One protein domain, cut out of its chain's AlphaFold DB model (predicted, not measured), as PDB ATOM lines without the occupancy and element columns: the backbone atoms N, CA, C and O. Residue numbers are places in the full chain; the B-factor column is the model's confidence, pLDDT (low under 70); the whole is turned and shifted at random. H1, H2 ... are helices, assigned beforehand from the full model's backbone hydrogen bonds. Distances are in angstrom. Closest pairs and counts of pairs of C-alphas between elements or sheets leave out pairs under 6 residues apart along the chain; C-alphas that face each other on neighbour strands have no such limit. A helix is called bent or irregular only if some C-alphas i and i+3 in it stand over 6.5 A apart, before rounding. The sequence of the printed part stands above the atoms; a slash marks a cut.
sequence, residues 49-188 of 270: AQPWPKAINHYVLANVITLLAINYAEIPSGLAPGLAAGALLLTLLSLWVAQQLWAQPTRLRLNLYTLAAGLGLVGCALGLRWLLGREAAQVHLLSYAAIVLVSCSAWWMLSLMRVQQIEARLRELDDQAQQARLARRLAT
ATOM      1  N   ALA A  49      30.060  34.985  15.775       74.69
ATOM      2  CA  ALA A  49      28.856  35.791  15.934       74.69
ATOM      3  C   ALA A  49      28.559  36.564  14.639       74.69
ATOM      4  O   ALA A  49      28.925  37.728  14.492       74.69
ATOM      5  N   GLN A  50      27.909  35.913  13.671       83.50
ATOM      6  CA  GLN A  50      27.447  36.610  12.471       83.50
ATOM      7  C   GLN A  50      26.355  37.627  12.842       83.50
ATOM      8  O   GLN A  50      25.325  37.215  13.396       83.50
ATOM      9  N   PRO A  51      26.542  38.922  12.530       89.19
ATOM     10  CA  PRO A  51      25.542  39.940  12.815       89.19
ATOM     11  C   PRO A  51      24.288  39.717  11.967       89.19
ATOM     12  O   PRO A  51      24.333  39.107  10.899       89.19
ATOM     13  N   TRP A  52      23.159  40.236  12.444       91.50
ATOM     14  CA  TRP A  52      21.921  40.243  11.673       91.50
ATOM     15  C   TRP A  52      22.111  40.994  10.341       91.50
ATOM     16  O   TRP A  52      22.568  42.146  10.359       91.50
ATOM     17  N   PRO A  53      21.741  40.406   9.189       93.62
ATOM     18  CA  PRO A  53      21.834  41.090   7.906       93.62
ATOM     19  C   PRO A  53      20.865  42.279   7.837       93.62
ATOM     20  O   PRO A  53      19.658  42.116   7.660       93.62
ATOM     21  N   LYS A  54      21.392  43.509   7.917       92.44
ATOM     22  CA  LYS A  54      20.573  44.736   7.858       92.44
ATOM     23  C   LYS A  54      19.748  44.843   6.570       92.44
ATOM     24  O   LYS A  54      18.701  45.480   6.584       92.44
ATOM     25  N   ALA A  55      20.181  44.217   5.474       94.56
ATOM     26  CA  ALA A  55      19.439  44.174   4.214       94.56
ATOM     27  C   ALA A  55      18.009  43.621   4.378       94.56
ATOM     28  O   ALA A  55      17.092  44.134   3.743       94.56
ATOM     29  N   ILE A  56      17.798  42.656   5.287       94.31
ATOM     30  CA  ILE A  56      16.467  42.097   5.570       94.31
ATOM     31  C   ILE A  56      15.532  43.184   6.110       94.31
ATOM     32  O   ILE A  56      14.393  43.284   5.661       94.31
ATOM     33  N   ASN A  57      16.018  44.041   7.017       94.62
ATOM     34  CA  ASN A  57      15.211  45.132   7.571       94.62
ATOM     35  C   ASN A  57      14.771  46.099   6.467       94.62
ATOM     36  O   ASN A  57      13.593  46.425   6.385       94.62
ATOM     37  N   HIS A  58      15.700  46.524   5.605       95.19
ATOM     38  CA  HIS A  58      15.392  47.449   4.514       95.19
ATOM     39  C   HIS A  58      14.393  46.845   3.529       95.19
ATOM     40  O   HIS A  58      13.431  47.507   3.163       95.19
ATOM     41  N   TYR A  59      14.586  45.580   3.144       96.25
ATOM     42  CA  TYR A  59      13.690  44.885   2.224       96.25
ATOM     43  C   TYR A  59      12.268  44.757   2.786       96.25
ATOM     44  O   TYR A  59      11.299  45.118   2.122       96.25
ATOM     45  N   VAL A  60      12.130  44.284   4.029       95.44
ATOM     46  CA  VAL A  60      10.818  44.113   4.671       95.44
ATOM     47  C   VAL A  60      10.128  45.464   4.866       95.44
ATOM     48  O   VAL A  60       8.952  45.596   4.532       95.44
ATOM     49  N   LEU A  61      10.849  46.483   5.343       95.44
ATOM     50  CA  LEU A  61      10.287  47.821   5.533       95.44
ATOM     51  C   LEU A  61       9.874  48.463   4.207       95.44
ATOM     52  O   LEU A  61       8.784  49.021   4.135       95.44
ATOM     53  N   ALA A  62      10.682  48.343   3.152       96.19
ATOM     54  CA  ALA A  62      10.334  48.857   1.829       96.19
ATOM     55  C   ALA A  62       9.046  48.215   1.288       96.19
ATOM     56  O   ALA A  62       8.174  48.928   0.789       96.19
ATOM     57  N   ASN A  63       8.880  46.897   1.444       94.38
ATOM     58  CA  ASN A  63       7.659  46.200   1.029       94.38
ATOM     59  C   ASN A  63       6.433  46.657   1.825       94.38
ATOM     60  O   ASN A  63       5.384  46.911   1.237       94.38
ATOM     61  N   VAL A  64       6.557  46.799   3.147       93.12
ATOM     62  CA  VAL A  64       5.445  47.247   3.998       93.12
ATOM     63  C   VAL A  64       5.063  48.691   3.688       93.12
ATOM     64  O   VAL A  64       3.881  48.976   3.535       93.12
ATOM     65  N   ILE A  65       6.035  49.589   3.520       93.38
ATOM     66  CA  ILE A  65       5.780  50.982   3.128       93.38
ATOM     67  C   ILE A  65       5.112  51.040   1.751       93.38
ATOM     68  O   ILE A  65       4.138  51.768   1.584       93.38
ATOM     69  N   THR A  66       5.585  50.250   0.783       93.94
ATOM     70  CA  THR A  66       4.992  50.190  -0.564       93.94
ATOM     71  C   THR A  66       3.550  49.687  -0.517       93.94
ATOM     72  O   THR A  66       2.664  50.307  -1.099       93.94
ATOM     73  N   LEU A  67       3.287  48.603   0.220       90.12
ATOM     74  CA  LEU A  67       1.935  48.073   0.406       90.12
ATOM     75  C   LEU A  67       1.016  49.094   1.079       90.12
ATOM     76  O   LEU A  67      -0.115  49.275   0.630       90.12
ATOM     77  N   LEU A  68       1.499  49.779   2.118       90.00
ATOM     78  CA  LEU A  68       0.744  50.832   2.789       90.00
ATOM     79  C   LEU A  68       0.454  51.999   1.847       90.00
ATOM     80  O   LEU A  68      -0.676  52.461   1.833       90.00
ATOM     81  N   ALA A  69       1.422  52.434   1.038       90.69
ATOM     82  CA  ALA A  69       1.246  53.531   0.088       90.69
ATOM     83  C   ALA A  69       0.207  53.205  -0.996       90.69
ATOM     84  O   ALA A  69      -0.652  54.035  -1.279       90.69
ATOM     85  N   ILE A  70       0.250  51.990  -1.558       91.88
ATOM     86  CA  ILE A  70      -0.704  51.535  -2.585       91.88
ATOM     87  C   ILE A  70      -2.128  51.477  -2.026       91.88
ATOM     88  O   ILE A  70      -3.069  51.875  -2.700       91.88
ATOM     89  N   ASN A  71      -2.288  50.993  -0.794       86.19
ATOM     90  CA  ASN A  71      -3.607  50.767  -0.202       86.19
ATOM     91  C   ASN A  71      -4.108  51.955   0.633       86.19
ATOM     92  O   ASN A  71      -5.224  51.902   1.134       86.19
ATOM     93  N   TYR A  72      -3.318  53.022   0.806       85.69
ATOM     94  CA  TYR A  72      -3.639  54.102   1.749       85.69
ATOM     95  C   TYR A  72      -4.969  54.792   1.431       85.69
ATOM     96  O   TYR A  72      -5.734  55.100   2.340       85.69
ATOM     97  N   ALA A  73      -5.244  55.013   0.142       86.06
ATOM     98  CA  ALA A  73      -6.451  55.694  -0.327       86.06
ATOM     99  C   ALA A  73      -7.734  54.866  -0.133       86.06
ATOM    100  O   ALA A  73      -8.813  55.438  -0.024       86.06
ATOM    101  N   GLU A  74      -7.609  53.540  -0.054       84.31
ATOM    102  CA  GLU A  74      -8.729  52.614   0.158       84.31
ATOM    103  C   GLU A  74      -9.136  52.527   1.639       84.31
ATOM    104  O   GLU A  74     -10.202  52.013   1.980       84.31
ATOM    105  N   ILE A  75      -8.289  53.018   2.553       78.00
ATOM    106  CA  ILE A  75      -8.565  52.986   3.988       78.00
ATOM    107  C   ILE A  75      -9.401  54.219   4.368       78.00
ATOM    108  O   ILE A  75      -9.015  55.342   4.036       78.00
ATOM    109  N   PRO A  76     -10.502  54.064   5.132       83.38
ATOM    110  CA  PRO A  76     -11.277  55.196   5.632       83.38
ATOM    111  C   PRO A  76     -10.380  56.231   6.326       83.38
ATOM    112  O   PRO A  76      -9.608  55.884   7.222       83.38
ATOM    113  N   SER A  77     -10.496  57.506   5.942       81.56
ATOM    114  CA  SER A  77      -9.561  58.578   6.335       81.56
ATOM    115  C   SER A  77      -9.402  58.760   7.850       81.56
ATOM    116  O   SER A  77      -8.322  59.119   8.314       81.56
ATOM    117  N   GLY A  78     -10.435  58.443   8.640       81.94
ATOM    118  CA  GLY A  78     -10.368  58.460  10.106       81.94
ATOM    119  C   GLY A  78      -9.528  57.333  10.729       81.94
ATOM    120  O   GLY A  78      -9.032  57.487  11.841       81.94
ATOM    121  N   LEU A  79      -9.343  56.209  10.027       79.75
ATOM    122  CA  LEU A  79      -8.629  55.018  10.516       79.75
ATOM    123  C   LEU A  79      -7.274  54.798   9.825       79.75
ATOM    124  O   LEU A  79      -6.407  54.125  10.385       79.75
ATOM    125  N   ALA A  80      -7.069  55.387   8.643       82.19
ATOM    126  CA  ALA A  80      -5.864  55.254   7.824       82.19
ATOM    127  C   ALA A  80      -4.537  55.459   8.581       82.19
ATOM    128  O   ALA A  80      -3.696  54.554   8.541       82.19
ATOM    129  N   PRO A  81      -4.317  56.564   9.327       86.62
ATOM    130  CA  PRO A  81      -3.055  56.751  10.042       86.62
ATOM    131  C   PRO A  81      -2.848  55.714  11.157       86.62
ATOM    132  O   PRO A  81      -1.728  55.244  11.352       86.62
ATOM    133  N   GLY A  82      -3.915  55.311  11.854       83.56
ATOM    134  CA  GLY A  82      -3.844  54.331  12.940       83.56
ATOM    135  C   GLY A  82      -3.506  52.923  12.445       83.56
ATOM    136  O   GLY A  82      -2.621  52.268  12.996       83.56
ATOM    137  N   LEU A  83      -4.158  52.476  11.370       80.69
ATOM    138  CA  LEU A  83      -3.896  51.168  10.763       80.69
ATOM    139  C   LEU A  83      -2.497  51.100  10.139       80.69
ATOM    140  O   LEU A  83      -1.793  50.106  10.332       80.69
ATOM    141  N   ALA A  84      -2.057  52.167   9.464       85.06
ATOM    142  CA  ALA A  84      -0.704  52.249   8.917       85.06
ATOM    143  C   ALA A  84       0.365  52.203  10.022       85.06
ATOM    144  O   ALA A  84       1.323  51.431   9.929       85.06
ATOM    145  N   ALA A  85       0.180  52.970  11.102       88.94
ATOM    146  CA  ALA A  85       1.077  52.946  12.255       88.94
ATOM    147  C   ALA A  85       1.106  51.566  12.934       88.94
ATOM    148  O   ALA A  85       2.182  51.062  13.258       88.94
ATOM    149  N   GLY A  86      -0.053  50.920  13.094       85.81
ATOM    150  CA  GLY A  86      -0.159  49.569  13.645       85.81
ATOM    151  C   GLY A  86       0.576  48.523  12.801       85.81
ATOM    152  O   GLY A  86       1.341  47.723  13.342       85.81
ATOM    153  N   ALA A  87       0.413  48.560  11.476       85.56
ATOM    154  CA  ALA A  87       1.106  47.658  10.554       85.56
ATOM    155  C   ALA A  87       2.634  47.839  10.598       85.56
ATOM    156  O   ALA A  87       3.379  46.853  10.647       85.56
ATOM    157  N   LEU A  88       3.114  49.087  10.643       91.25
ATOM    158  CA  LEU A  88       4.539  49.388  10.808       91.25
ATOM    159  C   LEU A  88       5.070  48.887  12.153       91.25
ATOM    160  O   LEU A  88       6.110  48.230  12.192       91.25
ATOM    161  N   LEU A  89       4.348  49.134  13.247       92.19
ATOM    162  CA  LEU A  89       4.747  48.694  14.584       92.19
ATOM    163  C   LEU A  89       4.836  47.166  14.677       92.19
ATOM    164  O   LEU A  89       5.824  46.641  15.190       92.19
ATOM    165  N   LEU A  90       3.857  46.446  14.127       90.25
ATOM    166  CA  LEU A  90       3.874  44.980  14.060       90.25
ATOM    167  C   LEU A  90       5.051  44.456  13.233       90.25
ATOM    168  O   LEU A  90       5.689  43.473  13.613       90.25
ATOM    169  N   THR A  91       5.377  45.130  12.131       92.94
ATOM    170  CA  THR A  91       6.530  44.784  11.290       92.94
ATOM    171  C   THR A  91       7.839  44.960  12.053       92.94
ATOM    172  O   THR A  91       8.681  44.061  12.065       92.94
ATOM    173  N   LEU A  92       8.004  46.094  12.737       95.19
ATOM    174  CA  LEU A  92       9.183  46.373  13.556       95.19
ATOM    175  C   LEU A  92       9.317  45.375  14.710       95.19
ATOM    176  O   LEU A  92      10.414  44.870  14.951       95.19
ATOM    177  N   LEU A  93       8.208  45.031  15.371       94.94
ATOM    178  CA  LEU A  93       8.172  44.002  16.410       94.94
ATOM    179  C   LEU A  93       8.586  42.634  15.850       94.94
ATOM    180  O   LEU A  93       9.397  41.939  16.460       94.94
ATOM    181  N   SER A  94       8.079  42.257  14.674       94.44
ATOM    182  CA  SER A  94       8.420  40.985  14.030       94.44
ATOM    183  C   SER A  94       9.896  40.902  13.642       94.44
ATOM    184  O   SER A  94      10.544  39.879  13.879       94.44
ATOM    185  N   LEU A  95      10.470  41.997  13.133       96.12
ATOM    186  CA  LEU A  95      11.906  42.097  12.859       96.12
ATOM    187  C   LEU A  95      12.740  42.054  14.143       96.12
ATOM    188  O   LEU A  95      13.795  41.419  14.163       96.12
ATOM    189  N   TRP A  96      12.275  42.681  15.225       96.31
ATOM    190  CA  TRP A  96      12.932  42.606  16.529       96.31
ATOM    191  C   TRP A  96      12.953  41.167  17.065       96.31
ATOM    192  O   TRP A  96      14.009  40.679  17.474       96.31
ATOM    193  N   VAL A  97      11.833  40.442  16.977       96.81
ATOM    194  CA  VAL A  97      11.764  39.013  17.328       96.81
ATOM    195  C   VAL A  97      12.732  38.191  16.475       96.81
ATOM    196  O   VAL A  97      13.500  37.389  17.013       96.81
ATOM    197  N   ALA A  98      12.750  38.416  15.161       95.88
ATOM    198  CA  ALA A  98      13.655  37.728  14.244       95.88
ATOM    199  C   ALA A  98      15.134  37.959  14.610       95.88
ATOM    200  O   ALA A  98      15.916  37.009  14.637       95.88
ATOM    201  N   GLN A  99      15.511  39.186  14.982       95.00
ATOM    202  CA  GLN A  99      16.863  39.516  15.449       95.00
ATOM    203  C   GLN A  99      17.221  38.797  16.757       95.00
ATOM    204  O   GLN A  99      18.333  38.278  16.891       95.00
ATOM    205  N   GLN A 100      16.285  38.705  17.704       94.19
ATOM    206  CA  GLN A 100      16.491  37.970  18.957       94.19
ATOM    207  C   GLN A 100      16.665  36.463  18.725       94.19
ATOM    208  O   GLN A 100      17.524  35.834  19.347       94.19
ATOM    209  N   LEU A 101      15.867  35.883  17.824       93.56
ATOM    210  CA  LEU A 101      15.970  34.473  17.435       93.56
ATOM    211  C   LEU A 101      17.257  34.188  16.654       93.56
ATOM    212  O   LEU A 101      17.873  33.147  16.857       93.56
ATOM    213  N   TRP A 102      17.706  35.123  15.817       92.31
ATOM    214  CA  TRP A 102      18.985  35.022  15.114       92.31
ATOM    215  C   TRP A 102      20.177  35.015  16.071       92.31
ATOM    216  O   TRP A 102      21.121  34.235  15.895       92.31
ATOM    217  N   ALA A 103      20.132  35.885  17.083       89.94
ATOM    218  CA  ALA A 103      21.168  35.977  18.097       89.94
ATOM    219  C   ALA A 103      21.218  34.709  18.953       89.94
ATOM    220  O   ALA A 103      22.304  34.198  19.205       89.94
ATOM    221  N   GLN A 104      20.064  34.195  19.393       89.19
ATOM    222  CA  GLN A 104      19.975  33.014  20.254       89.19
ATOM    223  C   GLN A 104      18.786  32.126  19.840       89.19
ATOM    224  O   GLN A 104      17.683  32.280  20.385       89.19
ATOM    225  N   PRO A 105      18.996  31.172  18.912       90.00
ATOM    226  CA  PRO A 105      17.934  30.328  18.368       90.00
ATOM    227  C   PRO A 105      17.541  29.245  19.379       90.00
ATOM    228  O   PRO A 105      17.995  28.105  19.323       90.00
ATOM    229  N   THR A 106      16.702  29.612  20.346       90.38
ATOM    230  CA  THR A 106      16.233  28.706  21.401       90.38
ATOM    231  C   THR A 106      14.767  28.344  21.204       90.38
ATOM    232  O   THR A 106      13.924  29.192  20.907       90.38
ATOM    233  N   ARG A 107      14.442  27.068  21.443       90.94
ATOM    234  CA  ARG A 107      13.066  26.547  21.395       90.94
ATOM    235  C   ARG A 107      12.123  27.282  22.344       90.94
ATOM    236  O   ARG A 107      10.964  27.481  22.007       90.94
ATOM    237  N   LEU A 108      12.617  27.691  23.516       91.25
ATOM    238  CA  LEU A 108      11.824  28.435  24.494       91.25
ATOM    239  C   LEU A 108      11.383  29.791  23.930       91.25
ATOM    240  O   LEU A 108      10.193  30.078  23.921       91.25
ATOM    241  N   ARG A 109      12.318  30.596  23.410       93.06
ATOM    242  CA  ARG A 109      11.999  31.916  22.843       93.06
ATOM    243  C   ARG A 109      11.058  31.809  21.652       93.06
ATOM    244  O   ARG A 109      10.092  32.555  21.588       93.06
ATOM    245  N   LEU A 110      11.301  30.858  20.751       94.31
ATOM    246  CA  LEU A 110      10.448  30.636  19.585       94.31
ATOM    247  C   LEU A 110       8.992  30.344  19.980       94.31
ATOM    248  O   LEU A 110       8.074  30.979  19.463       94.31
ATOM    249  N   ASN A 111       8.778  29.430  20.930       93.75
ATOM    250  CA  ASN A 111       7.427  29.112  21.400       93.75
ATOM    251  C   ASN A 111       6.803  30.264  22.201       93.75
ATOM    252  O   ASN A 111       5.626  30.554  22.033       93.75
ATOM    253  N   LEU A 112       7.582  30.985  23.013       95.31
ATOM    254  CA  LEU A 112       7.082  32.168  23.722       95.31
ATOM    255  C   LEU A 112       6.614  33.263  22.757       95.31
ATOM    256  O   LEU A 112       5.535  33.817  22.948       95.31
ATOM    257  N   TYR A 113       7.385  33.558  21.708       95.00
ATOM    258  CA  TYR A 113       7.012  34.583  20.732       95.00
ATOM    259  C   TYR A 113       5.806  34.174  19.884       95.00
ATOM    260  O   TYR A 113       4.935  35.001  19.631       95.00
ATOM    261  N   THR A 114       5.711  32.905  19.481       93.94
ATOM    262  CA  THR A 114       4.544  32.399  18.735       93.94
ATOM    263  C   THR A 114       3.277  32.393  19.595       93.94
ATOM    264  O   THR A 114       2.225  32.824  19.124       93.94
ATOM    265  N   LEU A 115       3.371  32.017  20.876       94.50
ATOM    266  CA  LEU A 115       2.262  32.139  21.829       94.50
ATOM    267  C   LEU A 115       1.855  33.601  22.047       94.50
ATOM    268  O   LEU A 115       0.666  33.913  22.009       94.50
ATOM    269  N   ALA A 116       2.821  34.509  22.220       95.06
ATOM    270  CA  ALA A 116       2.548  35.938  22.362       95.06
ATOM    271  C   ALA A 116       1.854  36.517  21.117       95.06
ATOM    272  O   ALA A 116       0.901  37.282  21.249       95.06
ATOM    273  N   ALA A 117       2.274  36.114  19.913       93.25
ATOM    274  CA  ALA A 117       1.625  36.510  18.665       93.25
ATOM    275  C   ALA A 117       0.188  35.963  18.561       93.25
ATOM    276  O   ALA A 117      -0.715  36.692  18.153       93.25
ATOM    277  N   GLY A 118      -0.046  34.718  18.988       91.56
ATOM    278  CA  GLY A 118      -1.385  34.123  19.052       91.56
ATOM    279  C   GLY A 118      -2.311  34.827  20.049       91.56
ATOM    280  O   GLY A 118      -3.456  35.132  19.720       91.56
ATOM    281  N   LEU A 119      -1.818  35.162  21.243       94.38
ATOM    282  CA  LEU A 119      -2.571  35.956  22.223       94.38
ATOM    283  C   LEU A 119      -2.855  37.371  21.702       94.38
ATOM    284  O   LEU A 119      -3.962  37.880  21.882       94.38
ATOM    285  N   GLY A 120      -1.893  37.978  21.002       91.31
ATOM    286  CA  GLY A 120      -2.074  39.253  20.306       91.31
ATOM    287  C   GLY A 120      -3.177  39.191  19.246       91.31
ATOM    288  O   GLY A 120      -4.016  40.088  19.193       91.31
ATOM    289  N   LEU A 121      -3.239  38.105  18.465       90.38
ATOM    290  CA  LEU A 121      -4.317  37.838  17.504       90.38
ATOM    291  C   LEU A 121      -5.690  37.800  18.181       90.38
ATOM    292  O   LEU A 121      -6.609  38.472  17.718       90.38
ATOM    293  N   VAL A 122      -5.817  37.080  19.298       91.19
ATOM    294  CA  VAL A 122      -7.070  37.007  20.070       91.19
ATOM    295  C   VAL A 122      -7.462  38.377  20.626       91.19
ATOM    296  O   VAL A 122      -8.612  38.790  20.483       91.19
ATOM    297  N   GLY A 123      -6.517  39.114  21.215       90.81
ATOM    298  CA  GLY A 123      -6.773  40.460  21.735       90.81
ATOM    299  C   GLY A 123      -7.234  41.428  20.642       90.81
ATOM    300  O   GLY A 123      -8.218  42.144  20.820       90.81
ATOM    301  N   CYS A 124      -6.580  41.389  19.480       86.69
ATOM    302  CA  CYS A 124      -6.943  42.203  18.322       86.69
ATOM    303  C   CYS A 124      -8.328  41.819  17.777       86.69
ATOM    304  O   CYS A 124      -9.136  42.696  17.485       86.69
ATOM    305  N   ALA A 125      -8.651  40.522  17.727       87.31
ATOM    306  CA  ALA A 125      -9.971  40.029  17.332       87.31
ATOM    307  C   ALA A 125     -11.091  40.579  18.228       87.31
ATOM    308  O   ALA A 125     -12.113  41.056  17.732       87.31
ATOM    309  N   LEU A 126     -10.893  40.529  19.551       89.81
ATOM    310  CA  LEU A 126     -11.856  41.036  20.530       89.81
ATOM    311  C   LEU A 126     -12.009  42.560  20.428       89.81
ATOM    312  O   LEU A 126     -13.138  43.053  20.418       89.81
ATOM    313  N   GLY A 127     -10.897  43.287  20.292       87.50
ATOM    314  CA  GLY A 127     -10.892  44.744  20.143       87.50
ATOM    315  C   GLY A 127     -11.570  45.214  18.855       87.50
ATOM    316  O   GLY A 127     -12.456  46.065  18.906       87.50
ATOM    317  N   LEU A 128     -11.227  44.615  17.708       85.38
ATOM    318  CA  LEU A 128     -11.850  44.922  16.414       85.38
ATOM    319  C   LEU A 128     -13.353  44.642  16.445       85.38
ATOM    320  O   LEU A 128     -14.140  45.474  16.003       85.38
ATOM    321  N   ARG A 129     -13.766  43.505  17.020       87.19
ATOM    322  CA  ARG A 129     -15.186  43.155  17.159       87.19
ATOM    323  C   ARG A 129     -15.944  44.131  18.057       87.19
ATOM    324  O   ARG A 129     -17.119  44.382  17.796       87.19
ATOM    325  N   TRP A 130     -15.302  44.647  19.104       88.31
ATOM    326  CA  TRP A 130     -15.897  45.641  19.999       88.31
ATOM    327  C   TRP A 130     -16.043  47.014  19.325       88.31
ATOM    328  O   TRP A 130     -17.075  47.654  19.490       88.31
ATOM    329  N   LEU A 131     -15.055  47.433  18.527       83.88
ATOM    330  CA  LEU A 131     -15.018  48.755  17.887       83.88
ATOM    331  C   LEU A 131     -15.829  48.854  16.586       83.88
ATOM    332  O   LEU A 131     -16.487  49.864  16.354       83.88
ATOM    333  N   LEU A 132     -15.747  47.846  15.713       81.75
ATOM    334  CA  LEU A 132     -16.202  47.928  14.313       81.75
ATOM    335  C   LEU A 132     -17.454  47.081  14.026       81.75
ATOM    336  O   LEU A 132     -17.979  47.107  12.915       81.75
ATOM    337  N   GLY A 133     -17.938  46.311  15.005       84.75
ATOM    338  CA  GLY A 133     -19.001  45.326  14.795       84.75
ATOM    339  C   GLY A 133     -18.503  44.043  14.114       84.75
ATOM    340  O   GLY A 133     -17.349  43.926  13.709       84.75
ATOM    341  N   ARG A 134     -19.366  43.020  14.038       84.88
ATOM    342  CA  ARG A 134     -18.953  41.645  13.676       84.88
ATOM    343  C   ARG A 134     -18.479  41.499  12.226       84.88
ATOM    344  O   ARG A 134     -17.436  40.891  12.015       84.88
ATOM    345  N   GLU A 135     -19.208  42.073  11.272       81.88
ATOM    346  CA  GLU A 135     -18.936  41.917   9.833       81.88
ATOM    347  C   GLU A 135     -17.604  42.568   9.426       81.88
ATOM    348  O   GLU A 135     -16.725  41.914   8.866       81.88
ATOM    349  N   ALA A 136     -17.395  43.838   9.796       77.75
ATOM    350  CA  ALA A 136     -16.148  44.548   9.506       77.75
ATOM    351  C   ALA A 136     -14.946  43.934  10.248       77.75
ATOM    352  O   ALA A 136     -13.857  43.812   9.686       77.75
ATOM    353  N   ALA A 137     -15.135  43.474  11.492       81.31
ATOM    354  CA  ALA A 137     -14.074  42.812  12.244       81.31
ATOM    355  C   ALA A 137     -13.619  41.490  11.607       81.31
ATOM    356  O   ALA A 137     -12.438  41.159  11.705       81.31
ATOM    357  N   GLN A 138     -14.509  40.743  10.944       82.88
ATOM    358  CA  GLN A 138     -14.173  39.444  10.356       82.88
ATOM    359  C   GLN A 138     -13.158  39.565   9.210       82.88
ATOM    360  O   GLN A 138     -12.197  38.797   9.170       82.88
ATOM    361  N   VAL A 139     -13.317  40.551   8.321       79.31
ATOM    362  CA  VAL A 139     -12.383  40.773   7.202       79.31
ATOM    363  C   VAL A 139     -10.997  41.172   7.721       79.31
ATOM    364  O   VAL A 139      -9.995  40.562   7.346       79.31
ATOM    365  N   HIS A 140     -10.926  42.128   8.653       79.88
ATOM    366  CA  HIS A 140      -9.655  42.561   9.245       79.88
ATOM    367  C   HIS A 140      -8.978  41.462  10.077       79.88
ATOM    368  O   HIS A 140      -7.748  41.350  10.074       79.88
ATOM    369  N   LEU A 141      -9.764  40.617  10.750       83.88
ATOM    370  CA  LEU A 141      -9.255  39.477  11.505       83.88
ATOM    371  C   LEU A 141      -8.581  38.444  10.594       83.88
ATOM    372  O   LEU A 141      -7.519  37.939  10.954       83.88
ATOM    373  N   LEU A 142      -9.147  38.156   9.416       85.69
ATOM    374  CA  LEU A 142      -8.539  37.237   8.446       85.69
ATOM    375  C   LEU A 142      -7.193  37.765   7.933       85.69
ATOM    376  O   LEU A 142      -6.212  37.019   7.909       85.69
ATOM    377  N   SER A 143      -7.114  39.054   7.588       80.69
ATOM    378  CA  SER A 143      -5.854  39.681   7.171       80.69
ATOM    379  C   SER A 143      -4.799  39.627   8.280       80.69
ATOM    380  O   SER A 143      -3.648  39.269   8.026       80.69
ATOM    381  N   TYR A 144      -5.182  39.925   9.526       81.38
ATOM    382  CA  TYR A 144      -4.251  39.880  10.652       81.38
ATOM    383  C   TYR A 144      -3.805  38.447  10.983       81.38
ATOM    384  O   TYR A 144      -2.618  38.209  11.210       81.38
ATOM    385  N   ALA A 145      -4.715  37.472  10.922       88.88
ATOM    386  CA  ALA A 145      -4.394  36.057  11.096       88.88
ATOM    387  C   ALA A 145      -3.390  35.561  10.043       88.88
ATOM    388  O   ALA A 145      -2.437  34.860  10.391       88.88
ATOM    389  N   ALA A 146      -3.544  35.969   8.778       89.88
ATOM    390  CA  ALA A 146      -2.596  35.639   7.714       89.88
ATOM    391  C   ALA A 146      -1.193  36.213   7.991       89.88
ATOM    392  O   ALA A 146      -0.198  35.498   7.853       89.88
ATOM    393  N   ILE A 147      -1.101  37.465   8.454       85.94
ATOM    394  CA  ILE A 147       0.180  38.100   8.824       85.94
ATOM    395  C   ILE A 147       0.856  37.349   9.978       85.94
ATOM    396  O   ILE A 147       2.063  37.086   9.925       85.94
ATOM    397  N   VAL A 148       0.094  36.987  11.013       90.69
ATOM    398  CA  VAL A 148       0.605  36.228  12.164       90.69
ATOM    399  C   VAL A 148       1.099  34.850  11.723       90.69
ATOM    400  O   VAL A 148       2.200  34.452  12.107       90.69
ATOM    401  N   LEU A 149       0.348  34.150  10.868       93.75
ATOM    402  CA  LEU A 149       0.728  32.840  10.335       93.75
ATOM    403  C   LEU A 149       2.038  32.900   9.536       93.75
ATOM    404  O   LEU A 149       2.947  32.098   9.777       93.75
ATOM    405  N   VAL A 150       2.160  33.867   8.620       93.00
ATOM    406  CA  VAL A 150       3.377  34.070   7.819       93.00
ATOM    407  C   VAL A 150       4.558  34.425   8.719       93.00
ATOM    408  O   VAL A 150       5.631  33.841   8.576       93.00
ATOM    409  N   SER A 151       4.362  35.313   9.697       92.75
ATOM    410  CA  SER A 151       5.419  35.724  10.630       92.75
ATOM    411  C   SER A 151       5.905  34.564  11.498       92.75
ATOM    412  O   SER A 151       7.109  34.344  11.608       92.75
ATOM    413  N   CYS A 152       4.989  33.767  12.057       94.56
ATOM    414  CA  CYS A 152       5.341  32.593  12.858       94.56
ATOM    415  C   CYS A 152       6.097  31.552  12.021       94.56
ATOM    416  O   CYS A 152       7.108  31.011  12.473       94.56
ATOM    417  N   SER A 153       5.656  31.319  10.781       94.12
ATOM    418  CA  SER A 153       6.328  30.416   9.838       94.12
ATOM    419  C   SER A 153       7.726  30.921   9.459       94.12
ATOM    420  O   SER A 153       8.674  30.139   9.386       94.12
ATOM    421  N   ALA A 154       7.892  32.234   9.282       94.31
ATOM    422  CA  ALA A 154       9.187  32.851   9.011       94.31
ATOM    423  C   ALA A 154      10.137  32.746  10.214       94.31
ATOM    424  O   ALA A 154      11.296  32.374  10.044       94.31
ATOM    425  N   TRP A 155       9.662  33.008  11.438       96.38
ATOM    426  CA  TRP A 155      10.455  32.839  12.665       96.38
ATOM    427  C   TRP A 155      10.889  31.391  12.874       96.38
ATOM    428  O   TRP A 155      12.030  31.128  13.269       96.38
ATOM    429  N   TRP A 156       9.987  30.454  12.587       94.38
ATOM    430  CA  TRP A 156      10.266  29.029  12.602       94.38
ATOM    431  C   TRP A 156      11.398  28.666  11.641       94.38
ATOM    432  O   TRP A 156      12.427  28.127  12.060       94.38
ATOM    433  N   MET A 157      11.233  29.022  10.364       93.81
ATOM    434  CA  MET A 157      12.207  28.742   9.311       93.81
ATOM    435  C   MET A 157      13.561  29.384   9.616       93.81
ATOM    436  O   MET A 157      14.591  28.715   9.556       93.81
ATOM    437  N   LEU A 158      13.565  30.653  10.032       93.94
ATOM    438  CA  LEU A 158      14.766  31.383  10.430       93.94
ATOM    439  C   LEU A 158      15.516  30.665  11.558       93.94
ATOM    440  O   LEU A 158      16.734  30.515  11.492       93.94
ATOM    441  N   SER A 159      14.791  30.200  12.578       92.19
ATOM    442  CA  SER A 159      15.381  29.494  13.718       92.19
ATOM    443  C   SER A 159      16.035  28.181  13.284       92.19
ATOM    444  O   SER A 159      17.147  27.878  13.719       92.19
ATOM    445  N   LEU A 160      15.379  27.418  12.401       91.25
ATOM    446  CA  LEU A 160      15.931  26.174  11.857       91.25
ATOM    447  C   LEU A 160      17.164  26.425  10.986       91.25
ATOM    448  O   LEU A 160      18.199  25.794  11.205       91.25
ATOM    449  N   MET A 161      17.081  27.375  10.050       92.00
ATOM    450  CA  MET A 161      18.209  27.751   9.193       92.00
ATOM    451  C   MET A 161      19.408  28.206  10.024       92.00
ATOM    452  O   MET A 161      20.538  27.797   9.760       92.00
ATOM    453  N   ARG A 162      19.175  29.014  11.064       92.12
ATOM    454  CA  ARG A 162      20.244  29.513  11.932       92.12
ATOM    455  C   ARG A 162      20.945  28.385  12.681       92.12
ATOM    456  O   ARG A 162      22.171  28.379  12.754       92.12
ATOM    457  N   VAL A 163      20.186  27.424  13.207       91.38
ATOM    458  CA  VAL A 163      20.755  26.239  13.862       91.38
ATOM    459  C   VAL A 163      21.603  25.450  12.871       91.38
ATOM    460  O   VAL A 163      22.772  25.220  13.158       91.38
ATOM    461  N   GLN A 164      21.075  25.131  11.685       90.56
ATOM    462  CA  GLN A 164      21.811  24.396  10.646       90.56
ATOM    463  C   GLN A 164      23.121  25.087  10.243       90.56
ATOM    464  O   GLN A 164      24.146  24.420  10.108       90.56
ATOM    465  N   GLN A 165      23.117  26.417  10.109       91.06
ATOM    466  CA  GLN A 165      24.323  27.198   9.814       91.06
ATOM    467  C   GLN A 165      25.385  27.069  10.911       91.06
ATOM    468  O   GLN A 165      26.558  26.851  10.609       91.06
ATOM    469  N   ILE A 166      24.981  27.186  12.181       90.56
ATOM    470  CA  ILE A 166      25.895  27.043  13.322       90.56
ATOM    471  C   ILE A 166      26.459  25.619  13.359       90.56
ATOM    472  O   ILE A 166      27.661  25.442  13.545       90.56
ATOM    473  N   GLU A 167      25.625  24.599  13.137       90.88
ATOM    474  CA  GLU A 167      26.089  23.209  13.123       90.88
ATOM    475  C   GLU A 167      27.093  22.941  12.007       90.88
ATOM    476  O   GLU A 167      28.138  22.347  12.267       90.88
ATOM    477  N   ALA A 168      26.792  23.382  10.784       90.56
ATOM    478  CA  ALA A 168      27.676  23.212   9.639       90.56
ATOM    479  C   ALA A 168      29.029  23.885   9.892       90.56
ATOM    480  O   ALA A 168      30.072  23.286   9.642       90.56
ATOM    481  N   ARG A 169      29.022  25.092  10.472       90.69
ATOM    482  CA  ARG A 169      30.256  25.810  10.790       90.69
ATOM    483  C   ARG A 169      31.085  25.117  11.866       90.69
ATOM    484  O   ARG A 169      32.304  25.096  11.755       90.69
ATOM    485  N   LEU A 170      30.446  24.566  12.896       91.38
ATOM    486  CA  LEU A 170      31.155  23.812  13.931       91.38
ATOM    487  C   LEU A 170      31.783  22.534  13.360       91.38
ATOM    488  O   LEU A 170      32.945  22.272  13.647       91.38
ATOM    489  N   ARG A 171      31.061  21.803  12.501       90.75
ATOM    490  CA  ARG A 171      31.587  20.600  11.828       90.75
ATOM    491  C   ARG A 171      32.797  20.920  10.953       90.75
ATOM    492  O   ARG A 171      33.826  20.278  11.093       90.75
ATOM    493  N   GLU A 172      32.704  21.969  10.139       91.38
ATOM    494  CA  GLU A 172      33.812  22.456   9.308       91.38
ATOM    495  C   GLU A 172      35.067  22.760  10.148       91.38
ATOM    496  O   GLU A 172      36.176  22.374   9.788       91.38
ATOM    497  N   LEU A 173      34.903  23.437  11.290       91.06
ATOM    498  CA  LEU A 173      36.019  23.764  12.180       91.06
ATOM    499  C   LEU A 173      36.627  22.517  12.835       91.06
ATOM    500  O   LEU A 173      37.850  22.439  12.978       91.06
ATOM    501  N   ASP A 174      35.795  21.553  13.228       90.69
ATOM    502  CA  ASP A 174      36.257  20.286  13.791       90.69
ATOM    503  C   ASP A 174      37.028  19.464  12.744       90.69
ATOM    504  O   ASP A 174      38.112  18.954  13.046       90.69
ATOM    505  N   ASP A 175      36.545  19.408  11.501       91.12
ATOM    506  CA  ASP A 175      37.206  18.719  10.388       91.12
ATOM    507  C   ASP A 175      38.557  19.369  10.050       91.12
ATOM    508  O   ASP A 175      39.574  18.680   9.934       91.12
ATOM    509  N   GLN A 176      38.614  20.703   9.984       91.06
ATOM    510  CA  GLN A 176      39.864  21.444   9.783       91.06
ATOM    511  C   GLN A 176      40.868  21.187  10.916       91.06
ATOM    512  O   GLN A 176      42.061  20.991  10.666       91.06
ATOM    513  N   ALA A 177      40.403  21.136  12.167       89.06
ATOM    514  CA  ALA A 177      41.254  20.815  13.309       89.06
ATOM    515  C   ALA A 177      41.791  19.376  13.233       89.06
ATOM    516  O   ALA A 177      42.966  19.139  13.527       89.06
ATOM    517  N   GLN A 178      40.969  18.414  12.808       87.69
ATOM    518  CA  GLN A 178      41.398  17.032  12.590       87.69
ATOM    519  C   GLN A 178      42.415  16.919  11.452       87.69
ATOM    520  O   GLN A 178      43.459  16.289  11.630       87.69
ATOM    521  N   GLN A 179      42.171  17.575  10.319       89.44
ATOM    522  CA  GLN A 179      43.105  17.608   9.194       89.44
ATOM    523  C   GLN A 179      44.446  18.226   9.596       89.44
ATOM    524  O   GLN A 179      45.494  17.654   9.304       89.44
ATOM    525  N   ALA A 180      44.437  19.335  10.339       81.50
ATOM    526  CA  ALA A 180      45.657  19.951  10.855       81.50
ATOM    527  C   ALA A 180      46.421  19.016  11.809       81.50
ATOM    528  O   ALA A 180      47.651  18.949  11.755       81.50
ATOM    529  N   ARG A 181      45.717  18.253  12.657       80.19
ATOM    530  CA  ARG A 181      46.331  17.233  13.527       80.19
ATOM    531  C   ARG A 181      46.970  16.108  12.716       80.19
ATOM    532  O   ARG A 181      48.099  15.722  13.012       80.19
ATOM    533  N   LEU A 182      46.291  15.606  11.686       80.94
ATOM    534  CA  LEU A 182      46.831  14.572  10.799       80.94
ATOM    535  C   LEU A 182      48.038  15.083  10.006       80.94
ATOM    536  O   LEU A 182      49.067  14.414   9.977       80.94
ATOM    537  N   ALA A 183      47.958  16.289   9.442       75.19
ATOM    538  CA  ALA A 183      49.063  16.924   8.731       75.19
ATOM    539  C   ALA A 183      50.287  17.117   9.638       75.19
ATOM    540  O   ALA A 183      51.405  16.810   9.230       75.19
ATOM    541  N   ARG A 184      50.085  17.544  10.894       73.19
ATOM    542  CA  ARG A 184      51.162  17.614  11.896       73.19
ATOM    543  C   ARG A 184      51.784  16.248  12.159       73.19
ATOM    544  O   ARG A 184      53.003  16.147  12.110       73.19
ATOM    545  N   ARG A 185      50.974  15.202  12.370       69.56
ATOM    546  CA  ARG A 185      51.470  13.827  12.573       69.56
ATOM    547  C   ARG A 185      52.295  13.336  11.382       69.56
ATOM    548  O   ARG A 185      53.374  12.783  11.581       69.56
ATOM    549  N   LEU A 186      51.824  13.579  10.158       71.88
ATOM    550  CA  LEU A 186      52.541  13.229   8.927       71.88
ATOM    551  C   LEU A 186      53.853  14.013   8.778       71.88
ATOM    552  O   LEU A 186      54.869  13.423   8.424       71.88
ATOM    553  N   ALA A 187      53.858  15.312   9.090       65.88
ATOM    554  CA  ALA A 187      55.069  16.132   9.062       65.88
ATOM    555  C   ALA A 187      56.100  15.658  10.099       65.88
ATOM    556  O   ALA A 187      57.278  15.527   9.780       65.88
ATOM    557  N   THR A 188      55.665  15.326  11.319       63.06
ATOM    558  CA  THR A 188      56.559  14.786  12.354       63.06
ATOM    559  C   THR A 188      57.077  13.389  12.019       63.06
ATOM    560  O   THR A 188      58.204  13.068  12.378       63.06
TER     561      THR A 188
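Overview. This is residues 49 to 188 of the 270 residues of a protein of Kinneretia asaccharophila (UniProt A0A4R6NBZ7). Four helices run back and forth along nearly one axis, and the last and longest, H4, sticks out far past the others with its residues 167 to 188. H2, H3 and H4 make a loosely joined up-and-down bundle, in which H2 meets the other two with a stretch of its later residues, and H1 packs on H2 alone. The printed part has 140 residues with four named helices, in the order H1, H2, H3, H4, and no named strand; the class is all helix. It is only just extended, close to loose, with a radius of gyration of the C-alphas of 21.8 A. The C-alphas span 81 by 28 by 16 A, and H4 makes the length.

Along the chain. Start at Ala 49 and pass residues 49 to 53 to find C-alpha 54 at (20.573, 44.736, 7.858), where H1 begins; it holds residues 54 to 74 over 31.3 A. H1 is irregular: C-alphas 70 and 73 are 7.4 A apart. Next, H2 holds residues 80 to 103 over 34.8 A. H3 holds residues 107 to 132 over 36.9 A. Then find C-alpha 134 at (-18.953, 41.645, 13.676); from there H4, residues 134 to 188, runs 80.2 A to C-alpha 188 at (56.559, 14.786, 12.354).

Arrangement. Begin at H2, the hub, which touches the three other helices. H1 and H2 form a helical hairpin and touch at a shallow tilt of 18 degrees, opposite ways; look at Leu 68 and Ala 84, whose C-alphas are the closest, 6.5 A apart. H2, with residues 94 to 102 alone, touches residues 151 to 162 of H4, the same way at a shallow tilt of 22 degrees, closest at the C-alphas of Ala 98 and Trp 155, 6.1 A. The hairpin of H2 and H3 only just touches, with 3 pairs of C-alphas within 8 A, the closest being those of Leu 101 and Leu 110, 7.1 A. The hairpin of H3 and H4 touches at a shallow tilt of 13 degrees, opposite ways, closest at the C-alphas of Arg 129 and Ala 137, 5.1 A. H1 is apart from H3 and from H4. In H2 and H3 every O i to N i+4 pair is within hydrogen-bond range; in H1 15 of 17 are, and in H4 49 of 51.

Size, cuts and confidence. Look to Gly 133 and Thr 188 for the two C-alphas farthest apart, 81.5 A. Without residues 167 to 188, which stand free, the body of 118 residues spans 48 by 27 by 15 A. The printed part has no cut, and the three links between the helices are tight. In the B-factor column the mean pLDDT of the printed part is 88.8, with residue 185 and residues 187 to 188 under 70.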